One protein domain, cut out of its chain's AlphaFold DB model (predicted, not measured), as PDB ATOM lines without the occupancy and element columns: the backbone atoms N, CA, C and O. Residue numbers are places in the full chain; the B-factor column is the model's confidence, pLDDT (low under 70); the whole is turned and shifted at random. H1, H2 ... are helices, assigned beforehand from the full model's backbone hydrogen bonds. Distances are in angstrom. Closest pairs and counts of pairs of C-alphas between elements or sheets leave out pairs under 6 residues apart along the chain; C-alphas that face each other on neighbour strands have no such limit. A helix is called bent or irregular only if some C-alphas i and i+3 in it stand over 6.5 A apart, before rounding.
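Overview. This is residues 273 to 308, 319 to 385 and 400 to 455 of the 462 residues of an uncharacterized protein of Rickettsiella grylli (UniProt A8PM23). The long helix H1 runs through the middle, with H2 and H7 along it running the opposite way, a bundle of three helices in which H2 and H7 overlap only in part. H3 crosses H1, H5 packs on H2 and H3, the short H6 packs on H2 and H7, and H4 stays near H1 and H3. The printed part has 159 residues with seven named helices, H1 to H7 in order, and no named strand: all helix. It is compact, with a radius of gyration of the C-alphas of 15.8 A, and spans 47 by 37 by 31 A.

Arrangement. H1, residues 280 to 307, touches H2, residues 319 to 335, at a shallow tilt of 20 degrees, opposite ways; their closest C-alphas, Ile 298 and Ile 326, are 5.5 A apart. Residues 288 to 292 of H1 alone touch H3, residues 341 to 360, only just about perpendicular at 70.3 degrees, closest at C-alphas 288 and 351, 5.4 A. H4, residues 372 to 381, is close to H3 but not clearly touching, with C-alphas 356 and 379 closest at 6.7 A. H5, residues 400 to 410, touches residues 330 to 335 of H2 alone, C-alphas 334 and 408 closest at 5.3 A. H6, residues 421 to 424, touches residues 321 to 328 of H2 alone, C-alphas 325 and 423 closest at 4.9 A. H7, residues 433 to 455, touches H1 at a shallow tilt of 20 degrees, opposite ways, C-alphas 280 and 451 closest at 6.3 A. Every O i to N i+4 pair is within hydrogen-bond range in H2, H3, H4, H5 and H7, and 22 of 24 in H1; H6 is too short for one.

Along the chain. H1 begins at C-alpha 280 (66.163, 164.181, -5.006) and is 41.9 A long; it is irregular, with C-alphas 281 and 284 7.5 A apart. H2 measures 24.9 A, H3 28.4 A and H7 33.2 A, ending at C-alpha 455 (68.839, 154.589, -2.291).

Size, cuts and confidence. The C-alphas farthest apart, of Asn 308 and Val 455, are 49.8 A apart. Cuts leave gaps of 7.6 A between C-alphas 308 and 319 and 15.5 A between 385 and 400. The link from H3 to H4 is long. Mean pLDDT of the printed part is 74.6; 41 residues are under 70, among them 408 to 432.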
ATOM      1  N   THR A 273      56.390 170.616 -15.842       80.75
ATOM      2  CA  THR A 273      57.563 169.735 -15.788       80.75
ATOM      3  C   THR A 273      58.870 170.508 -15.574       80.75
ATOM      4  O   THR A 273      59.695 170.121 -14.753       80.75
ATOM      5  N   ALA A 274      59.027 171.669 -16.218       77.75
ATOM      6  CA  ALA A 274      60.204 172.525 -16.045       77.75
ATOM      7  C   ALA A 274      60.247 173.260 -14.689       77.75
ATOM      8  O   ALA A 274      61.291 173.788 -14.313       77.75
ATOM      9  N   ARG A 275      59.127 173.284 -13.950       82.06
ATOM     10  CA  ARG A 275      59.014 173.852 -12.593       82.06
ATOM     11  C   ARG A 275      59.185 172.803 -11.486       82.06
ATOM     12  O   ARG A 275      59.174 173.153 -10.306       82.06
ATOM     13  N   LEU A 276      59.335 171.524 -11.839       85.38
ATOM     14  CA  LEU A 276      59.689 170.477 -10.881       85.38
ATOM     15  C   LEU A 276      61.147 170.651 -10.469       85.38
ATOM     16  O   LEU A 276      62.028 170.657 -11.323       85.38
ATOM     17  N   LYS A 277      61.408 170.773  -9.169       84.31
ATOM     18  CA  LYS A 277      62.769 170.842  -8.629       84.31
ATOM     19  C   LYS A 277      63.517 169.549  -8.960       84.31
ATOM     20  O   LYS A 277      62.950 168.468  -8.832       84.31
ATOM     21  N   SER A 278      64.775 169.667  -9.376       77.88
ATOM     22  CA  SER A 278      65.624 168.535  -9.772       77.88
ATOM     23  C   SER A 278      66.309 167.823  -8.600       77.88
ATOM     24  O   SER A 278      66.897 166.767  -8.803       77.88
ATOM     25  N   ASP A 279      66.264 168.400  -7.397       78.00
ATOM     26  CA  ASP A 279      66.856 167.823  -6.187       78.00
ATOM     27  C   ASP A 279      66.085 166.553  -5.754       78.00
ATOM     28  O   ASP A 279      64.863 166.625  -5.582       78.00
ATOM     29  N   PRO A 280      66.763 165.404  -5.544       67.12
ATOM     30  CA  PRO A 280      66.163 164.181  -5.006       67.12
ATOM     31  C   PRO A 280      65.348 164.388  -3.720       67.12
ATOM     32  O   PRO A 280      64.311 163.746  -3.532       67.12
ATOM     33  N   ASN A 281      65.768 165.324  -2.863       73.56
ATOM     34  CA  ASN A 281      65.099 165.640  -1.598       73.56
ATOM     35  C   ASN A 281      63.857 166.526  -1.782       73.56
ATOM     36  O   ASN A 281      63.041 166.659  -0.873       73.56
ATOM     37  N   ALA A 282      63.659 167.109  -2.968       79.81
ATOM     38  CA  ALA A 282      62.520 167.974  -3.263       79.81
ATOM     39  C   ALA A 282      61.264 167.212  -3.724       79.81
ATOM     40  O   ALA A 282      60.288 167.840  -4.145       79.81
ATOM     41  N   SER A 283      61.257 165.875  -3.644       83.50
ATOM     42  CA  SER A 283      60.131 165.036  -4.077       83.50
ATOM     43  C   SER A 283      58.808 165.441  -3.415       83.50
ATOM     44  O   SER A 283      57.800 165.600  -4.107       83.50
ATOM     45  N   GLU A 284      58.817 165.705  -2.105       85.69
ATOM     46  CA  GLU A 284      57.623 166.127  -1.363       85.69
ATOM     47  C   GLU A 284      57.191 167.556  -1.725       85.69
ATOM     48  O   GLU A 284      56.008 167.815  -1.937       85.69
ATOM     49  N   THR A 285      58.140 168.473  -1.936       86.81
ATOM     50  CA  THR A 285      57.831 169.827  -2.425       86.81
ATOM     51  C   THR A 285      57.205 169.807  -3.823       86.81
ATOM     52  O   THR A 285      56.243 170.527  -4.088       86.81
ATOM     53  N   ASN A 286      57.722 168.972  -4.727       88.88
ATOM     54  CA  ASN A 286      57.170 168.789  -6.071       88.88
ATOM     55  C   ASN A 286      55.763 168.181  -6.025       88.88
ATOM     56  O   ASN A 286      54.879 168.614  -6.763       88.88
ATOM     57  N   ARG A 287      55.545 167.225  -5.119       89.00
ATOM     58  CA  ARG A 287      54.241 166.608  -4.863       89.00
ATOM     59  C   ARG A 287      53.213 167.638  -4.390       89.00
ATOM     60  O   ARG A 287      52.125 167.706  -4.959       89.00
ATOM     61  N   ILE A 288      53.580 168.488  -3.425       89.44
ATOM     62  CA  ILE A 288      52.745 169.605  -2.954       89.44
ATOM     63  C   ILE A 288      52.433 170.560  -4.112       89.44
ATOM     64  O   ILE A 288      51.271 170.879  -4.350       89.44
ATOM     65  N   TYR A 289      53.447 170.974  -4.878       90.50
ATOM     66  CA  TYR A 289      53.278 171.862  -6.033       90.50
ATOM     67  C   TYR A 289      52.275 171.320  -7.068       90.50
ATOM     68  O   TYR A 289      51.377 172.047  -7.499       90.50
ATOM     69  N   LEU A 290      52.389 170.043  -7.441       90.38
ATOM     70  CA  LEU A 290      51.481 169.408  -8.399       90.38
ATOM     71  C   LEU A 290      50.046 169.323  -7.865       90.38
ATOM     72  O   LEU A 290      49.104 169.624  -8.600       90.38
ATOM     73  N   LEU A 291      49.870 168.973  -6.586       89.94
ATOM     74  CA  LEU A 291      48.552 168.935  -5.948       89.94
ATOM     75  C   LEU A 291      47.900 170.324  -5.904       89.94
ATOM     76  O   LEU A 291      46.716 170.432  -6.230       89.94
ATOM     77  N   LYS A 292      48.663 171.390  -5.612       89.69
ATOM     78  CA  LYS A 292      48.170 172.778  -5.699       89.69
ATOM     79  C   LYS A 292      47.626 173.096  -7.091       89.69
ATOM     80  O   LYS A 292      46.486 173.540  -7.223       89.69
ATOM     81  N   GLU A 293      48.410 172.829  -8.136       88.69
ATOM     82  CA  GLU A 293      48.000 173.078  -9.525       88.69
ATOM     83  C   GLU A 293      46.745 172.286  -9.923       88.69
ATOM     84  O   GLU A 293      45.877 172.822 -10.617       88.69
ATOM     85  N   ILE A 294      46.630 171.027  -9.484       88.56
ATOM     86  CA  ILE A 294      45.459 170.185  -9.754       88.56
ATOM     87  C   ILE A 294      44.213 170.737  -9.053       88.56
ATOM     88  O   ILE A 294      43.181 170.906  -9.704       88.56
ATOM     89  N   ILE A 295      44.305 171.049  -7.757       87.25
ATOM     90  CA  ILE A 295      43.182 171.546  -6.949       87.25
ATOM     91  C   ILE A 295      42.652 172.859  -7.519       87.25
ATOM     92  O   ILE A 295      41.459 172.962  -7.811       87.25
ATOM     93  N   VAL A 296      43.532 173.835  -7.766       86.25
ATOM     94  CA  VAL A 296      43.126 175.122  -8.349       86.25
ATOM     95  C   VAL A 296      42.469 174.912  -9.712       86.25
ATOM     96  O   VAL A 296      41.458 175.552 -10.015       86.25
ATOM     97  N   LYS A 297      42.971 173.970 -10.524       86.94
ATOM     98  CA  LYS A 297      42.376 173.683 -11.832       86.94
ATOM     99  C   LYS A 297      41.005 173.015 -11.734       86.94
ATOM    100  O   LYS A 297      40.132 173.332 -12.540       86.94
ATOM    101  N   ILE A 298      40.792 172.118 -10.771       85.94
ATOM    102  CA  ILE A 298      39.476 171.516 -10.515       85.94
ATOM    103  C   ILE A 298      38.471 172.608 -10.136       85.94
ATOM    104  O   ILE A 298      37.396 172.665 -10.730       85.94
ATOM    105  N   VAL A 299      38.844 173.507  -9.224       83.81
ATOM    106  CA  VAL A 299      37.985 174.613  -8.773       83.81
ATOM    107  C   VAL A 299      37.663 175.570  -9.924       83.81
ATOM    108  O   VAL A 299      36.508 175.952 -10.099       83.81
ATOM    109  N   GLU A 300      38.644 175.894 -10.776       84.06
ATOM    110  CA  GLU A 300      38.424 176.690 -11.996       84.06
ATOM    111  C   GLU A 300      37.380 176.046 -12.919       84.06
ATOM    112  O   GLU A 300      36.479 176.721 -13.419       84.06
ATOM    113  N   LEU A 301      37.482 174.735 -13.152       82.75
ATOM    114  CA  LEU A 301      36.539 174.012 -14.006       82.75
ATOM    115  C   LEU A 301      35.146 173.904 -13.370       82.75
ATOM    116  O   LEU A 301      34.150 173.999 -14.083       82.75
ATOM    117  N   GLN A 302      35.060 173.746 -12.047       83.00
ATOM    118  CA  GLN A 302      33.791 173.742 -11.312       83.00
ATOM    119  C   GLN A 302      33.100 175.109 -11.344       83.00
ATOM    120  O   GLN A 302      31.880 175.165 -11.497       83.00
ATOM    121  N   ALA A 303      33.853 176.207 -11.238       79.31
ATOM    122  CA  ALA A 303      33.311 177.557 -11.391       79.31
ATOM    123  C   ALA A 303      32.748 177.766 -12.806       79.31
ATOM    124  O   ALA A 303      31.593 178.154 -12.957       79.31
ATOM    125  N   LYS A 304      33.507 177.374 -13.841       79.56
ATOM    126  CA  LYS A 304      33.059 177.437 -15.245       79.56
ATOM    127  C   LYS A 304      31.813 176.602 -15.527       79.56
ATOM    128  O   LYS A 304      30.982 177.009 -16.329       79.56
ATOM    129  N   LEU A 305      31.673 175.443 -14.882       79.44
ATOM    130  CA  LEU A 305      30.462 174.620 -14.976       79.44
ATOM    131  C   LEU A 305      29.229 175.335 -14.410       79.44
ATOM    132  O   LEU A 305      28.159 175.240 -15.001       79.44
ATOM    133  N   LYS A 306      29.380 176.059 -13.295       75.19
ATOM    134  CA  LYS A 306      28.284 176.823 -12.675       75.19
ATOM    135  C   LYS A 306      27.885 178.048 -13.503       75.19
ATOM    136  O   LYS A 306      26.710 178.388 -13.538       75.19
ATOM    137  N   GLU A 307      28.848 178.691 -14.165       69.56
ATOM    138  CA  GLU A 307      28.618 179.884 -14.994       69.56
ATOM    139  C   GLU A 307      28.030 179.553 -16.383       69.56
ATOM    140  O   GLU A 307      27.170 180.280 -16.875       69.56
ATOM    141  N   ASN A 308      28.430 178.439 -17.011       61.81
ATOM    142  CA  ASN A 308      28.002 178.052 -18.367       61.81
ATOM    143  C   ASN A 308      26.733 177.172 -18.386       61.81
ATOM    144  O   ASN A 308      26.706 176.125 -19.039       61.81
ATOM    145  N   HIS A 319      30.194 171.375 -21.068       71.94
ATOM    146  CA  HIS A 319      29.796 170.808 -19.785       71.94
ATOM    147  C   HIS A 319      30.279 169.357 -19.598       71.94
ATOM    148  O   HIS A 319      31.030 169.058 -18.667       71.94
ATOM    149  N   ALA A 320      29.950 168.450 -20.530       70.50
ATOM    150  CA  ALA A 320      30.428 167.061 -20.481       70.50
ATOM    151  C   ALA A 320      31.966 166.965 -20.544       70.50
ATOM    152  O   ALA A 320      32.575 166.091 -19.922       70.50
ATOM    153  N   LYS A 321      32.614 167.887 -21.266       73.81
ATOM    154  CA  LYS A 321      34.078 167.970 -21.354       73.81
ATOM    155  C   LYS A 321      34.700 168.415 -20.028       73.81
ATOM    156  O   LYS A 321      35.718 167.852 -19.633       73.81
ATOM    157  N   TYR A 322      34.102 169.382 -19.334       79.12
ATOM    158  CA  TYR A 322      34.565 169.831 -18.022       79.12
ATOM    159  C   TYR A 322      34.402 168.748 -16.955       79.12
ATOM    160  O   TYR A 322      35.362 168.505 -16.227       79.12
ATOM    161  N   HIS A 323      33.285 168.014 -16.928       79.31
ATOM    162  CA  HIS A 323      33.133 166.864 -16.025       79.31
ATOM    163  C   HIS A 323      34.216 165.802 -16.241       79.31
ATOM    164  O   HIS A 323      34.887 165.407 -15.289       79.31
ATOM    165  N   LYS A 324      34.463 165.397 -17.497       79.00
ATOM    166  CA  LYS A 324      35.533 164.433 -17.817       79.00
ATOM    167  C   LYS A 324      36.920 164.938 -17.408       79.00
ATOM    168  O   LYS A 324      37.759 164.148 -16.982       79.00
ATOM    169  N   LYS A 325      37.174 166.246 -17.522       83.06
ATOM    170  CA  LYS A 325      38.430 166.866 -17.075       83.06
ATOM    171  C   LYS A 325      38.580 166.873 -15.561       83.06
ATOM    172  O   LYS A 325      39.655 166.540 -15.079       83.06
ATOM    173  N   ILE A 326      37.524 167.223 -14.831       83.94
ATOM    174  CA  ILE A 326      37.517 167.207 -13.365       83.94
ATOM    175  C   ILE A 326      37.786 165.790 -12.857       83.94
ATOM    176  O   ILE A 326      38.673 165.606 -12.031       83.94
ATOM    177  N   GLU A 327      37.091 164.786 -13.393       83.38
ATOM    178  CA  GLU A 327      37.295 163.394 -12.982       83.38
ATOM    179  C   GLU A 327      38.703 162.883 -13.309       83.38
ATOM    180  O   GLU A 327      39.341 162.267 -12.457       83.38
ATOM    181  N   GLY A 328      39.243 163.207 -14.489       81.88
ATOM    182  CA  GLY A 328      40.633 162.876 -14.813       81.88
ATOM    183  C   GLY A 328      41.641 163.559 -13.878       81.88
ATOM    184  O   GLY A 328      42.590 162.927 -13.427       81.88
ATOM    185  N   LEU A 329      41.413 164.823 -13.510       85.69
ATOM    186  CA  LEU A 329      42.279 165.544 -12.573       85.69
ATOM    187  C   LEU A 329      42.220 164.949 -11.161       85.69
ATOM    188  O   LEU A 329      43.263 164.800 -10.530       85.69
ATOM    189  N   LYS A 330      41.036 164.541 -10.685       85.12
ATOM    190  CA  LYS A 330      40.896 163.806  -9.417       85.12
ATOM    191  C   LYS A 330      41.663 162.484  -9.455       85.12
ATOM    192  O   LYS A 330      42.361 162.155  -8.504       85.12
ATOM    193  N   GLN A 331      41.587 161.745 -10.564       82.44
ATOM    194  CA  GLN A 331      42.359 160.511 -10.729       82.44
ATOM    195  C   GLN A 331      43.873 160.771 -10.704       82.44
ATOM    196  O   GLN A 331      44.590 160.030 -10.038       82.44
ATOM    197  N   LEU A 332      44.366 161.827 -11.357       83.75
ATOM    198  CA  LEU A 332      45.781 162.209 -11.266       83.75
ATOM    199  C   LEU A 332      46.172 162.579  -9.836       83.75
ATOM    200  O   LEU A 332      47.168 162.064  -9.339       83.75
ATOM    201  N   ALA A 333      45.367 163.381  -9.136       86.12
ATOM    202  CA  ALA A 333      45.619 163.704  -7.732       86.12
ATOM    203  C   ALA A 333      45.747 162.438  -6.875       86.12
ATOM    204  O   ALA A 333      46.677 162.343  -6.083       86.12
ATOM    205  N   THR A 334      44.896 161.425  -7.091       82.50
ATOM    206  CA  THR A 334      44.997 160.154  -6.350       82.50
ATOM    207  C   THR A 334      46.296 159.392  -6.613       82.50
ATOM    208  O   THR A 334      46.794 158.755  -5.696       82.50
ATOM    209  N   THR A 335      46.894 159.488  -7.808       82.50
ATOM    210  CA  THR A 335      48.219 158.875  -8.073       82.50
ATOM    211  C   THR A 335      49.366 159.579  -7.358       82.50
ATOM    212  O   THR A 335      50.438 159.006  -7.178       82.50
ATOM    213  N   LEU A 336      49.142 160.823  -6.933       85.00
ATOM    214  CA  LEU A 336      50.070 161.563  -6.098       85.00
ATOM    215  C   LEU A 336      49.821 161.298  -4.612       85.00
ATOM    216  O   LEU A 336      50.532 161.874  -3.804       85.00
ATOM    217  N   LEU A 337      48.848 160.478  -4.208       84.25
ATOM    218  CA  LEU A 337      48.632 160.103  -2.806       84.25
ATOM    219  C   LEU A 337      49.486 158.875  -2.428       84.25
ATOM    220  O   LEU A 337      49.979 158.150  -3.287       84.25
ATOM    221  N   ALA A 338      49.763 158.708  -1.137       72.12
ATOM    222  CA  ALA A 338      50.612 157.657  -0.583       72.12
ATOM    223  C   ALA A 338      49.799 156.403  -0.239       72.12
ATOM    224  O   ALA A 338      50.395 155.386   0.110       72.12
ATOM    225  N   HIS A 339      48.467 156.482  -0.353       73.88
ATOM    226  CA  HIS A 339      47.514 155.433   0.013       73.88
ATOM    227  C   HIS A 339      47.574 155.074   1.506       73.88
ATOM    228  O   HIS A 339      47.216 153.972   1.916       73.88
ATOM    229  N   ASP A 340      48.013 156.030   2.322       78.62
ATOM    230  CA  ASP A 340      48.134 155.941   3.773       78.62
ATOM    231  C   ASP A 340      47.384 157.141   4.343       78.62
ATOM    232  O   ASP A 340      47.793 158.285   4.146       78.62
ATOM    233  N   TYR A 341      46.254 156.874   4.998       75.75
ATOM    234  CA  TYR A 341      45.284 157.898   5.378       75.75
ATOM    235  C   TYR A 341      45.900 159.019   6.223       75.75
ATOM    236  O   TYR A 341      45.641 160.191   5.958       75.75
ATOM    237  N   GLU A 342      46.752 158.688   7.195       75.81
ATOM    238  CA  GLU A 342      47.366 159.701   8.060       75.81
ATOM    239  C   GLU A 342      48.442 160.501   7.316       75.81
ATOM    240  O   GLU A 342      48.531 161.724   7.469       75.81
ATOM    241  N   LYS A 343      49.218 159.850   6.439       82.44
ATOM    242  CA  LYS A 343      50.199 160.553   5.595       82.44
ATOM    243  C   LYS A 343      49.531 161.444   4.556       82.44
ATOM    244  O   LYS A 343      49.999 162.555   4.323       82.44
ATOM    245  N   ASP A 344      48.446 160.983   3.948       81.00
ATOM    246  CA  ASP A 344      47.700 161.736   2.941       81.00
ATOM    247  C   ASP A 344      46.939 162.902   3.568       81.00
ATOM    248  O   ASP A 344      46.924 163.997   3.007       81.00
ATOM    249  N   LYS A 345      46.400 162.720   4.777       79.81
ATOM    250  CA  LYS A 345      45.820 163.806   5.573       79.81
ATOM    251  C   LYS A 345      46.856 164.879   5.895       79.81
ATOM    252  O   LYS A 345      46.575 166.063   5.711       79.81
ATOM    253  N   LYS A 346      48.060 164.484   6.331       83.31
ATOM    254  CA  LYS A 346      49.162 165.422   6.592       83.31
ATOM    255  C   LYS A 346      49.585 166.163   5.320       83.31
ATOM    256  O   LYS A 346      49.620 167.387   5.322       83.31
ATOM    257  N   LEU A 347      49.815 165.442   4.222       84.94
ATOM    258  CA  LEU A 347      50.186 166.039   2.938       84.94
ATOM    259  C   LEU A 347      49.151 167.058   2.461       84.94
ATOM    260  O   LEU A 347      49.504 168.131   1.983       84.94
ATOM    261  N   LEU A 348      47.868 166.721   2.559       83.31
ATOM    262  CA  LEU A 348      46.804 167.633   2.170       83.31
ATOM    263  C   LEU A 348      46.758 168.865   3.088       83.31
ATOM    264  O   LEU A 348      46.567 169.971   2.589       83.31
ATOM    265  N   ALA A 349      47.017 168.725   4.390       81.25
ATOM    266  CA  ALA A 349      47.183 169.880   5.271       81.25
ATOM    267  C   ALA A 349      48.356 170.781   4.830       81.25
ATOM    268  O   ALA A 349      48.209 172.003   4.790       81.25
ATOM    269  N   ASP A 350      49.482 170.197   4.409       84.69
ATOM    270  CA  ASP A 350      50.631 170.947   3.884       84.69
ATOM    271  C   ASP A 350      50.301 171.651   2.556       84.69
ATOM    272  O   ASP A 350      50.657 172.815   2.350       84.69
ATOM    273  N   VAL A 351      49.544 170.992   1.670       86.56
ATOM    274  CA  VAL A 351      49.015 171.593   0.433       86.56
ATOM    275  C   VAL A 351      48.094 172.771   0.743       86.56
ATOM    276  O   VAL A 351      48.190 173.806   0.083       86.56
ATOM    277  N   PHE A 352      47.226 172.643   1.748       82.94
ATOM    278  CA  PHE A 352      46.351 173.727   2.184       82.94
ATOM    279  C   PHE A 352      47.148 174.923   2.708       82.94
ATOM    280  O   PHE A 352      46.911 176.047   2.268       82.94
ATOM    281  N   ASN A 353      48.125 174.691   3.587       83.50
ATOM    282  CA  ASN A 353      48.981 175.755   4.111       83.50
ATOM    283  C   ASN A 353      49.706 176.489   2.976       83.50
ATOM    284  O   ASN A 353      49.687 177.719   2.924       83.50
ATOM    285  N   ALA A 354      50.245 175.740   2.011       86.06
ATOM    286  CA  ALA A 354      50.912 176.303   0.843       86.06
ATOM    287  C   ALA A 354      49.953 177.072  -0.092       86.06
ATOM    288  O   ALA A 354      50.359 178.061  -0.697       86.06
ATOM    289  N   LEU A 355      48.685 176.658  -0.222       84.12
ATOM    290  CA  LEU A 355      47.656 177.437  -0.930       84.12
ATOM    291  C   LEU A 355      47.263 178.693  -0.146       84.12
ATOM    292  O   LEU A 355      47.059 179.745  -0.741       84.12
ATOM    293  N   SER A 356      47.167 178.630   1.181       82.81
ATOM    294  CA  SER A 356      46.879 179.815   1.991       82.81
ATOM    295  C   SER A 356      48.007 180.842   1.912       82.81
ATOM    296  O   SER A 356      47.728 182.040   1.908       82.81
ATOM    297  N   GLU A 357      49.258 180.395   1.854       86.44
ATOM    298  CA  GLU A 357      50.417 181.259   1.646       86.44
ATOM    299  C   GLU A 357      50.408 181.877   0.244       86.44
ATOM    300  O   GLU A 357      50.511 183.097   0.116       86.44
ATOM    301  N   ASP A 358      50.169 181.068  -0.795       85.50
ATOM    302  CA  ASP A 358      49.966 181.558  -2.163       85.50
ATOM    303  C   ASP A 358      48.860 182.630  -2.195       85.50
ATOM    304  O   ASP A 358      49.025 183.663  -2.835       85.50
ATOM    305  N   TYR A 359      47.753 182.437  -1.471       84.12
ATOM    306  CA  TYR A 359      46.663 183.411  -1.402       84.12
ATOM    307  C   TYR A 359      47.078 184.735  -0.742       84.12
ATOM    308  O   TYR A 359      46.777 185.803  -1.268       84.12
ATOM    309  N   LYS A 360      47.790 184.674   0.391       85.06
ATOM    310  CA  LYS A 360      48.273 185.863   1.119       85.06
ATOM    311  C   LYS A 360      49.273 186.683   0.307       85.06
ATOM    312  O   LYS A 360      49.316 187.899   0.450       85.06
ATOM    313  N   ASN A 361      50.046 186.019  -0.546       86.12
ATOM    314  CA  ASN A 361      51.054 186.644  -1.398       86.12
ATOM    315  C   ASN A 361      50.483 187.209  -2.714       86.12
ATOM    316  O   ASN A 361      51.256 187.635  -3.572       86.12
ATOM    317  N   LEU A 362      49.157 187.196  -2.912       83.94
ATOM    318  CA  LEU A 362      48.528 187.812  -4.081       83.94
ATOM    319  C   LEU A 362      48.470 189.331  -3.938       83.94
ATOM    320  O   LEU A 362      47.941 189.862  -2.964       83.94
ATOM    321  N   ASN A 363      48.924 190.035  -4.971       81.44
ATOM    322  CA  ASN A 363      48.749 191.476  -5.071       81.44
ATOM    323  C   ASN A 363      47.367 191.816  -5.638       81.44
ATOM    324  O   ASN A 363      46.775 191.061  -6.411       81.44
ATOM    325  N   GLU A 364      46.864 193.017  -5.342       75.31
ATOM    326  CA  GLU A 364      45.559 193.459  -5.857       75.31
ATOM    327  C   GLU A 364      45.472 193.468  -7.387       75.31
ATOM    328  O   GLU A 364      44.383 193.247  -7.929       75.31
ATOM    329  N   LYS A 365      46.617 193.701  -8.044       77.69
ATOM    330  CA  LYS A 365      46.793 193.795  -9.499       77.69
ATOM    331  C   LYS A 365      46.979 192.438 -10.189       77.69
ATOM    332  O   LYS A 365      47.000 192.406 -11.417       77.69
ATOM    333  N   ASP A 366      47.125 191.346  -9.439       78.88
ATOM    334  CA  ASP A 366      47.357 190.028 -10.026       78.88
ATOM    335  C   ASP A 366      46.065 189.473 -10.639       78.88
ATOM    336  O   ASP A 366      45.031 189.326  -9.979       78.88
ATOM    337  N   GLU A 367      46.121 189.126 -11.925       78.38
ATOM    338  CA  GLU A 367      45.033 188.411 -12.586       78.38
ATOM    339  C   GLU A 367      45.044 186.943 -12.147       78.38
ATOM    340  O   GLU A 367      46.076 186.275 -12.178       78.38
ATOM    341  N   THR A 368      43.886 186.410 -11.755       80.56
ATOM    342  CA  THR A 368      43.746 185.060 -11.187       80.56
ATOM    343  C   THR A 368      42.897 184.143 -12.073       80.56
ATOM    344  O   THR A 368      42.124 184.599 -12.921       80.56
ATOM    345  N   PHE A 369      43.080 182.822 -11.947       71.50
ATOM    346  CA  PHE A 369      42.313 181.830 -12.725       71.50
ATOM    347  C   PHE A 369      40.841 181.747 -12.318       71.50
ATOM    348  O   PHE A 369      39.997 181.388 -13.137       71.50
ATOM    349  N   ILE A 370      40.557 182.064 -11.059       77.00
ATOM    350  CA  ILE A 370      39.241 182.019 -10.430       77.00
ATOM    351  C   ILE A 370      38.943 183.377  -9.814       77.00
ATOM    352  O   ILE A 370      39.864 184.080  -9.409       77.00
ATOM    353  N   SER A 371      37.665 183.755  -9.748       77.88
ATOM    354  CA  SER A 371      37.284 185.049  -9.177       77.88
ATOM    355  C   SER A 371      37.781 185.179  -7.731       77.88
ATOM    356  O   SER A 371      37.838 184.184  -7.003       77.88
ATOM    357  N   LYS A 372      38.089 186.405  -7.279       77.38
ATOM    358  CA  LYS A 372      38.485 186.661  -5.879       77.38
ATOM    359  C   LYS A 372      37.433 186.141  -4.884       77.38
ATOM    360  O   LYS A 372      37.789 185.668  -3.811       77.38
ATOM    361  N   VAL A 373      36.150 186.152  -5.259       77.50
ATOM    362  CA  VAL A 373      35.047 185.583  -4.462       77.50
ATOM    363  C   VAL A 373      35.153 184.060  -4.377       77.50
ATOM    364  O   VAL A 373      35.125 183.502  -3.287       77.50
ATOM    365  N   THR A 374      35.330 183.375  -5.510       75.62
ATOM    366  CA  THR A 374      35.518 181.915  -5.551       75.62
ATOM    367  C   THR A 374      36.770 181.491  -4.787       75.62
ATOM    368  O   THR A 374      36.764 180.461  -4.126       75.62
ATOM    369  N   LEU A 375      37.827 182.294  -4.860       74.38
ATOM    370  CA  LEU A 375      39.084 182.072  -4.161       74.38
ATOM    371  C   LEU A 375      38.932 182.239  -2.643       74.38
ATOM    372  O   LEU A 375      39.364 181.370  -1.894       74.38
ATOM    373  N   ASN A 376      38.245 183.292  -2.193       75.12
ATOM    374  CA  ASN A 376      37.870 183.468  -0.788       75.12
ATOM    375  C   ASN A 376      37.024 182.301  -0.277       75.12
ATOM    376  O   ASN A 376      37.307 181.761   0.789       75.12
ATOM    377  N   ASN A 377      36.024 181.881  -1.056       73.50
ATOM    378  CA  ASN A 377      35.187 180.738  -0.712       73.50
ATOM    379  C   ASN A 377      36.013 179.457  -0.638       73.50
ATOM    380  O   ASN A 377      35.846 178.710   0.310       73.50
ATOM    381  N   LEU A 378      36.944 179.236  -1.570       71.69
ATOM    382  CA  LEU A 378      37.854 178.097  -1.533       71.69
ATOM    383  C   LEU A 378      38.693 178.109  -0.251       71.69
ATOM    384  O   LEU A 378      38.715 177.119   0.461       71.69
ATOM    385  N   ILE A 379      39.350 179.219   0.086       73.56
ATOM    386  CA  ILE A 379      40.184 179.308   1.297       73.56
ATOM    387  C   ILE A 379      39.340 179.152   2.573       73.56
ATOM    388  O   ILE A 379      39.790 178.534   3.536       73.56
ATOM    389  N   HIS A 380      38.105 179.662   2.580       69.81
ATOM    390  CA  HIS A 380      37.181 179.529   3.704       69.81
ATOM    391  C   HIS A 380      36.595 178.107   3.833       69.81
ATOM    392  O   HIS A 380      36.494 177.598   4.946       69.81
ATOM    393  N   GLU A 381      36.223 177.459   2.725       65.12
ATOM    394  CA  GLU A 381      35.738 176.067   2.669       65.12
ATOM    395  C   GLU A 381      36.855 175.061   2.974       65.12
ATOM    396  O   GLU A 381      36.596 174.015   3.561       65.12
ATOM    397  N   LEU A 382      38.096 175.379   2.599       59.12
ATOM    398  CA  LEU A 382      39.262 174.536   2.839       59.12
ATOM    399  C   LEU A 382      39.863 174.692   4.237       59.12
ATOM    400  O   LEU A 382      40.779 173.942   4.551       59.12
ATOM    401  N   ASN A 383      39.393 175.631   5.065       58.12
ATOM    402  CA  ASN A 383      39.900 175.809   6.422       58.12
ATOM    403  C   ASN A 383      39.494 174.598   7.290       58.12
ATOM    404  O   ASN A 383      38.348 174.542   7.745       58.12
ATOM    405  N   PRO A 384      40.393 173.632   7.568       48.09
ATOM    406  CA  PRO A 384      40.009 172.343   8.148       48.09
ATOM    407  C   PRO A 384      39.678 172.437   9.648       48.09
ATOM    408  O   PRO A 384      39.370 171.434  10.283       48.09
ATOM    409  N   PHE A 385      39.767 173.634  10.237       44.28
ATOM    410  CA  PHE A 385      39.731 173.850  11.682       44.28
ATOM    411  C   PHE A 385      38.924 175.088  12.073       44.28
ATOM    412  O   PHE A 385      39.315 175.848  12.965       44.28
ATOM    413  N   LEU A 400      36.384 168.984  -1.554       71.12
ATOM    414  CA  LEU A 400      37.234 168.344  -2.568       71.12
ATOM    415  C   LEU A 400      38.352 167.494  -1.922       71.12
ATOM    416  O   LEU A 400      38.764 166.485  -2.485       71.12
ATOM    417  N   PHE A 401      38.811 167.885  -0.733       72.12
ATOM    418  CA  PHE A 401      39.814 167.178   0.058       72.12
ATOM    419  C   PHE A 401      39.281 165.867   0.635       72.12
ATOM    420  O   PHE A 401      39.951 164.843   0.498       72.12
ATOM    421  N   ASP A 402      38.067 165.872   1.192       70.62
ATOM    422  CA  ASP A 402      37.403 164.652   1.666       70.62
ATOM    423  C   ASP A 402      37.203 163.660   0.514       70.62
ATOM    424  O   ASP A 402      37.477 162.470   0.654       70.62
ATOM    425  N   GLU A 403      36.797 164.153  -0.660       75.06
ATOM    426  CA  GLU A 403      36.627 163.313  -1.848       75.06
ATOM    427  C   GLU A 403      37.960 162.699  -2.314       75.06
ATOM    428  O   GLU A 403      38.010 161.523  -2.681       75.06
ATOM    429  N   LEU A 404      39.054 163.466  -2.288       77.62
ATOM    430  CA  LEU A 404      40.385 162.964  -2.644       77.62
ATOM    431  C   LEU A 404      40.910 161.939  -1.628       77.62
ATOM    432  O   LEU A 404      41.463 160.922  -2.051       77.62
ATOM    433  N   LEU A 405      40.701 162.160  -0.325       75.06
ATOM    434  CA  LEU A 405      41.067 161.215   0.739       75.06
ATOM    435  C   LEU A 405      40.308 159.892   0.606       75.06
ATOM    436  O   LEU A 405      40.915 158.820   0.660       75.06
ATOM    437  N   LEU A 406      38.993 159.959   0.379       73.88
ATOM    438  CA  LEU A 406      38.152 158.777   0.181       73.88
ATOM    439  C   LEU A 406      38.595 157.980  -1.052       73.88
ATOM    440  O   LEU A 406      38.800 156.770  -0.967       73.88
ATOM    441  N   ARG A 407      38.849 158.653  -2.180       71.56
ATOM    442  CA  ARG A 407      39.338 157.986  -3.399       71.56
ATOM    443  C   ARG A 407      40.748 157.416  -3.248       71.56
ATOM    444  O   ARG A 407      41.032 156.362  -3.812       71.56
ATOM    445  N   GLY A 408      41.629 158.087  -2.504       62.84
ATOM    446  CA  GLY A 408      42.969 157.583  -2.189       62.84
ATOM    447  C   GLY A 408      42.927 156.239  -1.457       62.84
ATOM    448  O   GLY A 408      43.759 155.371  -1.727       62.84
ATOM    449  N   ARG A 409      41.909 156.041  -0.609       66.62
ATOM    450  CA  ARG A 409      41.648 154.794   0.123       66.62
ATOM    451  C   ARG A 409      41.095 153.675  -0.764       66.62
ATOM    452  O   ARG A 409      41.473 152.523  -0.594       66.62
ATOM    453  N   GLU A 410      40.205 154.001  -1.701       63.53
ATOM    454  CA  GLU A 410      39.565 153.009  -2.580       63.53
ATOM    455  C   GLU A 410      40.503 152.479  -3.679       63.53
ATOM    456  O   GLU A 410      40.361 151.345  -4.143       63.53
ATOM    457  N   LYS A 411      41.490 153.274  -4.107       57.06
ATOM    458  CA  LYS A 411      42.332 152.966  -5.271       57.06
ATOM    459  C   LYS A 411      43.640 152.258  -4.890       57.06
ATOM    460  O   LYS A 411      44.721 152.790  -5.088       57.06
ATOM    461  N   VAL A 412      43.548 151.017  -4.412       51.03
ATOM    462  CA  VAL A 412      44.722 150.157  -4.124       51.03
ATOM    463  C   VAL A 412      45.241 149.410  -5.376       51.03
ATOM    464  O   VAL A 412      46.257 148.728  -5.295       51.03
ATOM    465  N   ARG A 413      44.594 149.497  -6.558       43.12
ATOM    466  CA  ARG A 413      44.874 148.530  -7.651       43.12
ATOM    467  C   ARG A 413      45.167 148.989  -9.083       43.12
ATOM    468  O   ARG A 413      45.541 148.117  -9.848       43.12
ATOM    469  N   ASN A 414      45.093 150.263  -9.474       43.16
ATOM    470  CA  ASN A 414      45.388 150.640 -10.874       43.16
ATOM    471  C   ASN A 414      46.303 151.870 -10.960       43.16
ATOM    472  O   ASN A 414      45.852 153.000 -10.749       43.16
ATOM    473  N   THR A 415      47.576 151.629 -11.280       48.72
ATOM    474  CA  THR A 415      48.652 152.625 -11.427       48.72
ATOM    475  C   THR A 415      48.666 153.322 -12.791       48.72
ATOM    476  O   THR A 415      49.132 154.456 -12.876       48.72
ATOM    477  N   GLU A 416      48.092 152.730 -13.843       49.62
ATOM    478  CA  GLU A 416      47.933 153.411 -15.133       49.62
ATOM    479  C   GLU A 416      46.597 154.151 -15.213       49.62
ATOM    480  O   GLU A 416      45.514 153.564 -15.213       49.62
ATOM    481  N   VAL A 417      46.674 155.480 -15.290       58.44
ATOM    482  CA  VAL A 417      45.512 156.333 -15.533       58.44
ATOM    483  C   VAL A 417      45.495 156.728 -17.006       58.44
ATOM    484  O   VAL A 417      46.120 157.704 -17.416       58.44
ATOM    485  N   THR A 418      44.761 155.973 -17.820       55.25
ATOM    486  CA  THR A 418      44.457 156.365 -19.200       55.25
ATOM    487  C   THR A 418      43.270 157.321 -19.210       55.25
ATOM    488  O   THR A 418      42.154 156.940 -18.850       55.25
ATOM    489  N   HIS A 419      43.482 158.570 -19.628       63.41
ATOM    490  CA  HIS A 419      42.390 159.535 -19.746       63.41
ATOM    491  C   HIS A 419      41.730 159.496 -21.135       63.41
ATOM    492  O   HIS A 419      42.402 159.253 -22.138       63.41
ATOM    493  N   PRO A 420      40.422 159.798 -21.242       57.62
ATOM    494  CA  PRO A 420      39.758 159.920 -22.539       57.62
ATOM    495  C   PRO A 420      40.314 161.114 -23.329       57.62
ATOM    496  O   PRO A 420      40.681 162.130 -22.741       57.62
ATOM    497  N   GLN A 421      40.278 161.067 -24.665       57.19
ATOM    498  CA  GLN A 421      40.802 162.132 -25.544       57.19
ATOM    499  C   GLN A 421      40.307 163.544 -25.162       57.19
ATOM    500  O   GLN A 421      41.065 164.512 -25.183       57.19
ATOM    501  N   SER A 422      39.053 163.665 -24.717       55.41
ATOM    502  CA  SER A 422      38.454 164.926 -24.255       55.41
ATOM    503  C   SER A 422      39.175 165.580 -23.065       55.41
ATOM    504  O   SER A 422      39.112 166.804 -22.918       55.41
ATOM    505  N   PHE A 423      39.854 164.789 -22.226       53.69
ATOM    506  CA  PHE A 423      40.695 165.268 -21.123       53.69
ATOM    507  C   PHE A 423      41.870 166.081 -21.661       53.69
ATOM    508  O   PHE A 423      42.110 167.215 -21.241       53.69
ATOM    509  N   TYR A 424      42.529 165.532 -22.679       56.78
ATOM    510  CA  TYR A 424      43.648 166.177 -23.336       56.78
ATOM    511  C   TYR A 424      43.206 167.351 -24.201       56.78
ATOM    512  O   TYR A 424      44.064 168.168 -24.518       56.78
ATOM    513  N   GLN A 425      41.912 167.512 -24.523       53.38
ATOM    514  CA  GLN A 425      41.458 168.465 -25.535       53.38
ATOM    515  C   GLN A 425      41.359 169.956 -25.107       53.38
ATOM    516  O   GLN A 425      40.816 170.294 -24.055       53.38
ATOM    517  N   SER A 426      41.753 170.887 -25.978       50.03
ATOM    518  CA  SER A 426      41.759 172.354 -25.867       50.03
ATOM    519  C   SER A 426      41.548 172.952 -27.259       50.03
ATOM    520  O   SER A 426      42.272 172.612 -28.184       50.03
ATOM    521  N   PHE A 427      40.568 173.846 -27.412       40.75
ATOM    522  CA  PHE A 427      40.193 174.407 -28.721       40.75
ATOM    523  C   PHE A 427      41.176 175.458 -29.259       40.75
ATOM    524  O   PHE A 427      41.149 175.776 -30.442       40.75
ATOM    525  N   PHE A 428      42.044 176.002 -28.400       40.44
ATOM    526  CA  PHE A 428      42.917 177.128 -28.756       40.44
ATOM    527  C   PHE A 428      44.407 176.865 -28.499       40.44
ATOM    528  O   PHE A 428      45.240 177.706 -28.836       40.44
ATOM    529  N   ARG A 429      44.776 175.719 -27.901       50.19
ATOM    530  CA  ARG A 429      46.155 175.435 -27.456       50.19
ATOM    531  C   ARG A 429      46.605 174.039 -27.872       50.19
ATOM    532  O   ARG A 429      45.853 173.098 -27.664       50.19
ATOM    533  N   GLN A 430      47.848 173.919 -28.351       49.78
ATOM    534  CA  GLN A 430      48.462 172.652 -28.795       49.78
ATOM    535  C   GLN A 430      48.564 171.637 -27.647       49.78
ATOM    536  O   GLN A 430      48.322 170.447 -27.808       49.78
ATOM    537  N   GLN A 431      48.831 172.135 -26.439       62.88
ATOM    538  CA  GLN A 431      48.785 171.358 -25.211       62.88
ATOM    539  C   GLN A 431      47.739 171.959 -24.278       62.88
ATOM    540  O   GLN A 431      47.721 173.171 -24.046       62.88
ATOM    541  N   SER A 432      46.822 171.128 -23.780       69.19
ATOM    542  CA  SER A 432      45.868 171.565 -22.761       69.19
ATOM    543  C   SER A 432      46.539 171.625 -21.392       69.19
ATOM    544  O   SER A 432      47.475 170.873 -21.125       69.19
ATOM    545  N   ASP A 433      46.020 172.470 -20.500       74.88
ATOM    546  CA  ASP A 433      46.513 172.546 -19.119       74.88
ATOM    547  C   ASP A 433      46.450 171.176 -18.419       74.88
ATOM    548  O   ASP A 433      47.340 170.845 -17.650       74.88
ATOM    549  N   CYS A 434      45.434 170.361 -18.726       76.94
ATOM    550  CA  CYS A 434      45.287 168.997 -18.213       76.94
ATOM    551  C   CYS A 434      46.372 168.047 -18.755       76.94
ATOM    552  O   CYS A 434      46.899 167.244 -17.991       76.94
ATOM    553  N   LYS A 435      46.744 168.160 -20.043       78.56
ATOM    554  CA  LYS A 435      47.855 167.394 -20.638       78.56
ATOM    555  C   LYS A 435      49.193 167.771 -19.992       78.56
ATOM    556  O   LYS A 435      49.945 166.885 -19.620       78.56
ATOM    557  N   ASP A 436      49.467 169.062 -19.805       78.25
ATOM    558  CA  ASP A 436      50.690 169.538 -19.126       78.25
ATOM    559  C   ASP A 436      50.767 169.110 -17.648       78.25
ATOM    560  O   ASP A 436      51.816 168.665 -17.195       78.25
ATOM    561  N   ILE A 437      49.652 169.151 -16.906       85.06
ATOM    562  CA  ILE A 437      49.588 168.595 -15.541       85.06
ATOM    563  C   ILE A 437      49.892 167.091 -15.546       85.06
ATOM    564  O   ILE A 437      50.679 166.626 -14.725       85.06
ATOM    565  N   SER A 438      49.287 166.334 -16.467       84.00
ATOM    566  CA  SER A 438      49.492 164.886 -16.585       84.00
ATOM    567  C   SER A 438      50.952 164.535 -16.879       84.00
ATOM    568  O   SER A 438      51.507 163.663 -16.216       84.00
ATOM    569  N   GLU A 439      51.583 165.219 -17.836       83.06
ATOM    570  CA  GLU A 439      52.997 165.016 -18.179       83.06
ATOM    571  C   GLU A 439      53.920 165.357 -17.000       83.06
ATOM    572  O   GLU A 439      54.882 164.637 -16.743       83.06
ATOM    573  N   ALA A 440      53.609 166.407 -16.234       84.62
ATOM    574  CA  ALA A 440      54.377 166.758 -15.042       84.62
ATOM    575  C   ALA A 440      54.221 165.721 -13.913       84.62
ATOM    576  O   ALA A 440      55.200 165.394 -13.246       84.62
ATOM    577  N   CYS A 441      53.023 165.155 -13.723       85.94
ATOM    578  CA  CYS A 441      52.809 164.065 -12.763       85.94
ATOM    579  C   CYS A 441      53.602 162.812 -13.153       85.94
ATOM    580  O   CYS A 441      54.255 162.212 -12.304       85.94
ATOM    581  N   GLN A 442      53.606 162.451 -14.440       84.38
ATOM    582  CA  GLN A 442      54.405 161.335 -14.952       84.38
ATOM    583  C   GLN A 442      55.907 161.580 -14.775       84.38
ATOM    584  O   GLN A 442      56.620 160.696 -14.309       84.38
ATOM    585  N   ALA A 443      56.388 162.788 -15.080       83.00
ATOM    586  CA  ALA A 443      57.788 163.150 -14.874       83.00
ATOM    587  C   ALA A 443      58.203 163.044 -13.396       83.00
ATOM    588  O   ALA A 443      59.292 162.552 -13.105       83.00
ATOM    589  N   TRP A 444      57.334 163.451 -12.465       85.75
ATOM    590  CA  TRP A 444      57.573 163.291 -11.029       85.75
ATOM    591  C   TRP A 444      57.597 161.818 -10.594       85.75
ATOM    592  O   TRP A 444      58.476 161.441  -9.824       85.75
ATOM    593  N   LEU A 445      56.686 160.978 -11.102       81.81
ATOM    594  CA  LEU A 445      56.683 159.536 -10.812       81.81
ATOM    595  C   LEU A 445      57.996 158.876 -11.257       81.81
ATOM    596  O   LEU A 445      58.629 158.184 -10.467       81.81
ATOM    597  N   ILE A 446      58.466 159.188 -12.470       80.31
ATOM    598  CA  ILE A 446      59.752 158.693 -12.987       80.31
ATOM    599  C   ILE A 446      60.917 159.163 -12.105       80.31
ATOM    600  O   ILE A 446      61.795 158.372 -11.766       80.31
ATOM    601  N   GLN A 447      60.934 160.441 -11.705       77.19
ATOM    602  CA  GLN A 447      61.959 160.968 -10.796       77.19
ATOM    603  C   GLN A 447      61.955 160.230  -9.455       77.19
ATOM    604  O   GLN A 447      63.014 159.841  -8.978       77.19
ATOM    605  N   LYS A 448      60.776 160.005  -8.864       73.94
ATOM    606  CA  LYS A 448      60.620 159.284  -7.596       73.94
ATOM    607  C   LYS A 448      61.173 157.859  -7.685       73.94
ATOM    608  O   LYS A 448      61.915 157.455  -6.793       73.94
ATOM    609  N   ASP A 449      60.848 157.129  -8.747       69.50
ATOM    610  CA  ASP A 449      61.284 155.740  -8.925       69.50
ATOM    611  C   ASP A 449      62.808 155.637  -9.099       69.50
ATOM    612  O   ASP A 449      63.444 154.765  -8.502       69.50
ATOM    613  N   LEU A 450      63.419 156.577  -9.830       61.38
ATOM    614  CA  LEU A 450      64.878 156.676  -9.963       61.38
ATOM    615  C   LEU A 450      65.564 156.956  -8.615       61.38
ATOM    616  O   LEU A 450      66.608 156.373  -8.322       61.38
ATOM    617  N   THR A 451      64.971 157.799  -7.766       59.06
ATOM    618  CA  THR A 451      65.506 158.082  -6.425       59.06
ATOM    619  C   THR A 451      65.414 156.864  -5.505       59.06
ATOM    620  O   THR A 451      66.353 156.582  -4.765       59.06
ATOM    621  N   VAL A 452      64.324 156.093  -5.571       59.03
ATOM    622  CA  VAL A 452      64.160 154.854  -4.783       59.03
ATOM    623  C   VAL A 452      65.176 153.782  -5.206       59.03
ATOM    624  O   VAL A 452      65.735 153.090  -4.351       59.03
ATOM    625  N   GLN A 453      65.482 153.679  -6.504       49.19
ATOM    626  CA  GLN A 453      66.517 152.773  -7.024       49.19
ATOM    627  C   GLN A 453      67.945 153.202  -6.654       49.19
ATOM    628  O   GLN A 453      68.813 152.351  -6.483       49.19
ATOM    629  N   ALA A 454      68.207 154.503  -6.505       50.72
ATOM    630  CA  ALA A 454      69.517 155.007  -6.089       50.72
ATOM    631  C   ALA A 454      69.795 154.811  -4.583       50.72
ATOM    632  O   ALA A 454      70.953 154.730  -4.179       50.72
ATOM    633  N   VAL A 455      68.744 154.734  -3.757       50.03
ATOM    634  CA  VAL A 455      68.839 154.589  -2.291       50.03
ATOM    635  C   VAL A 455      68.802 153.120  -1.842       50.03
ATOM    636  O   VAL A 455      69.173 152.808  -0.712       50.03
TER     637      VAL A 455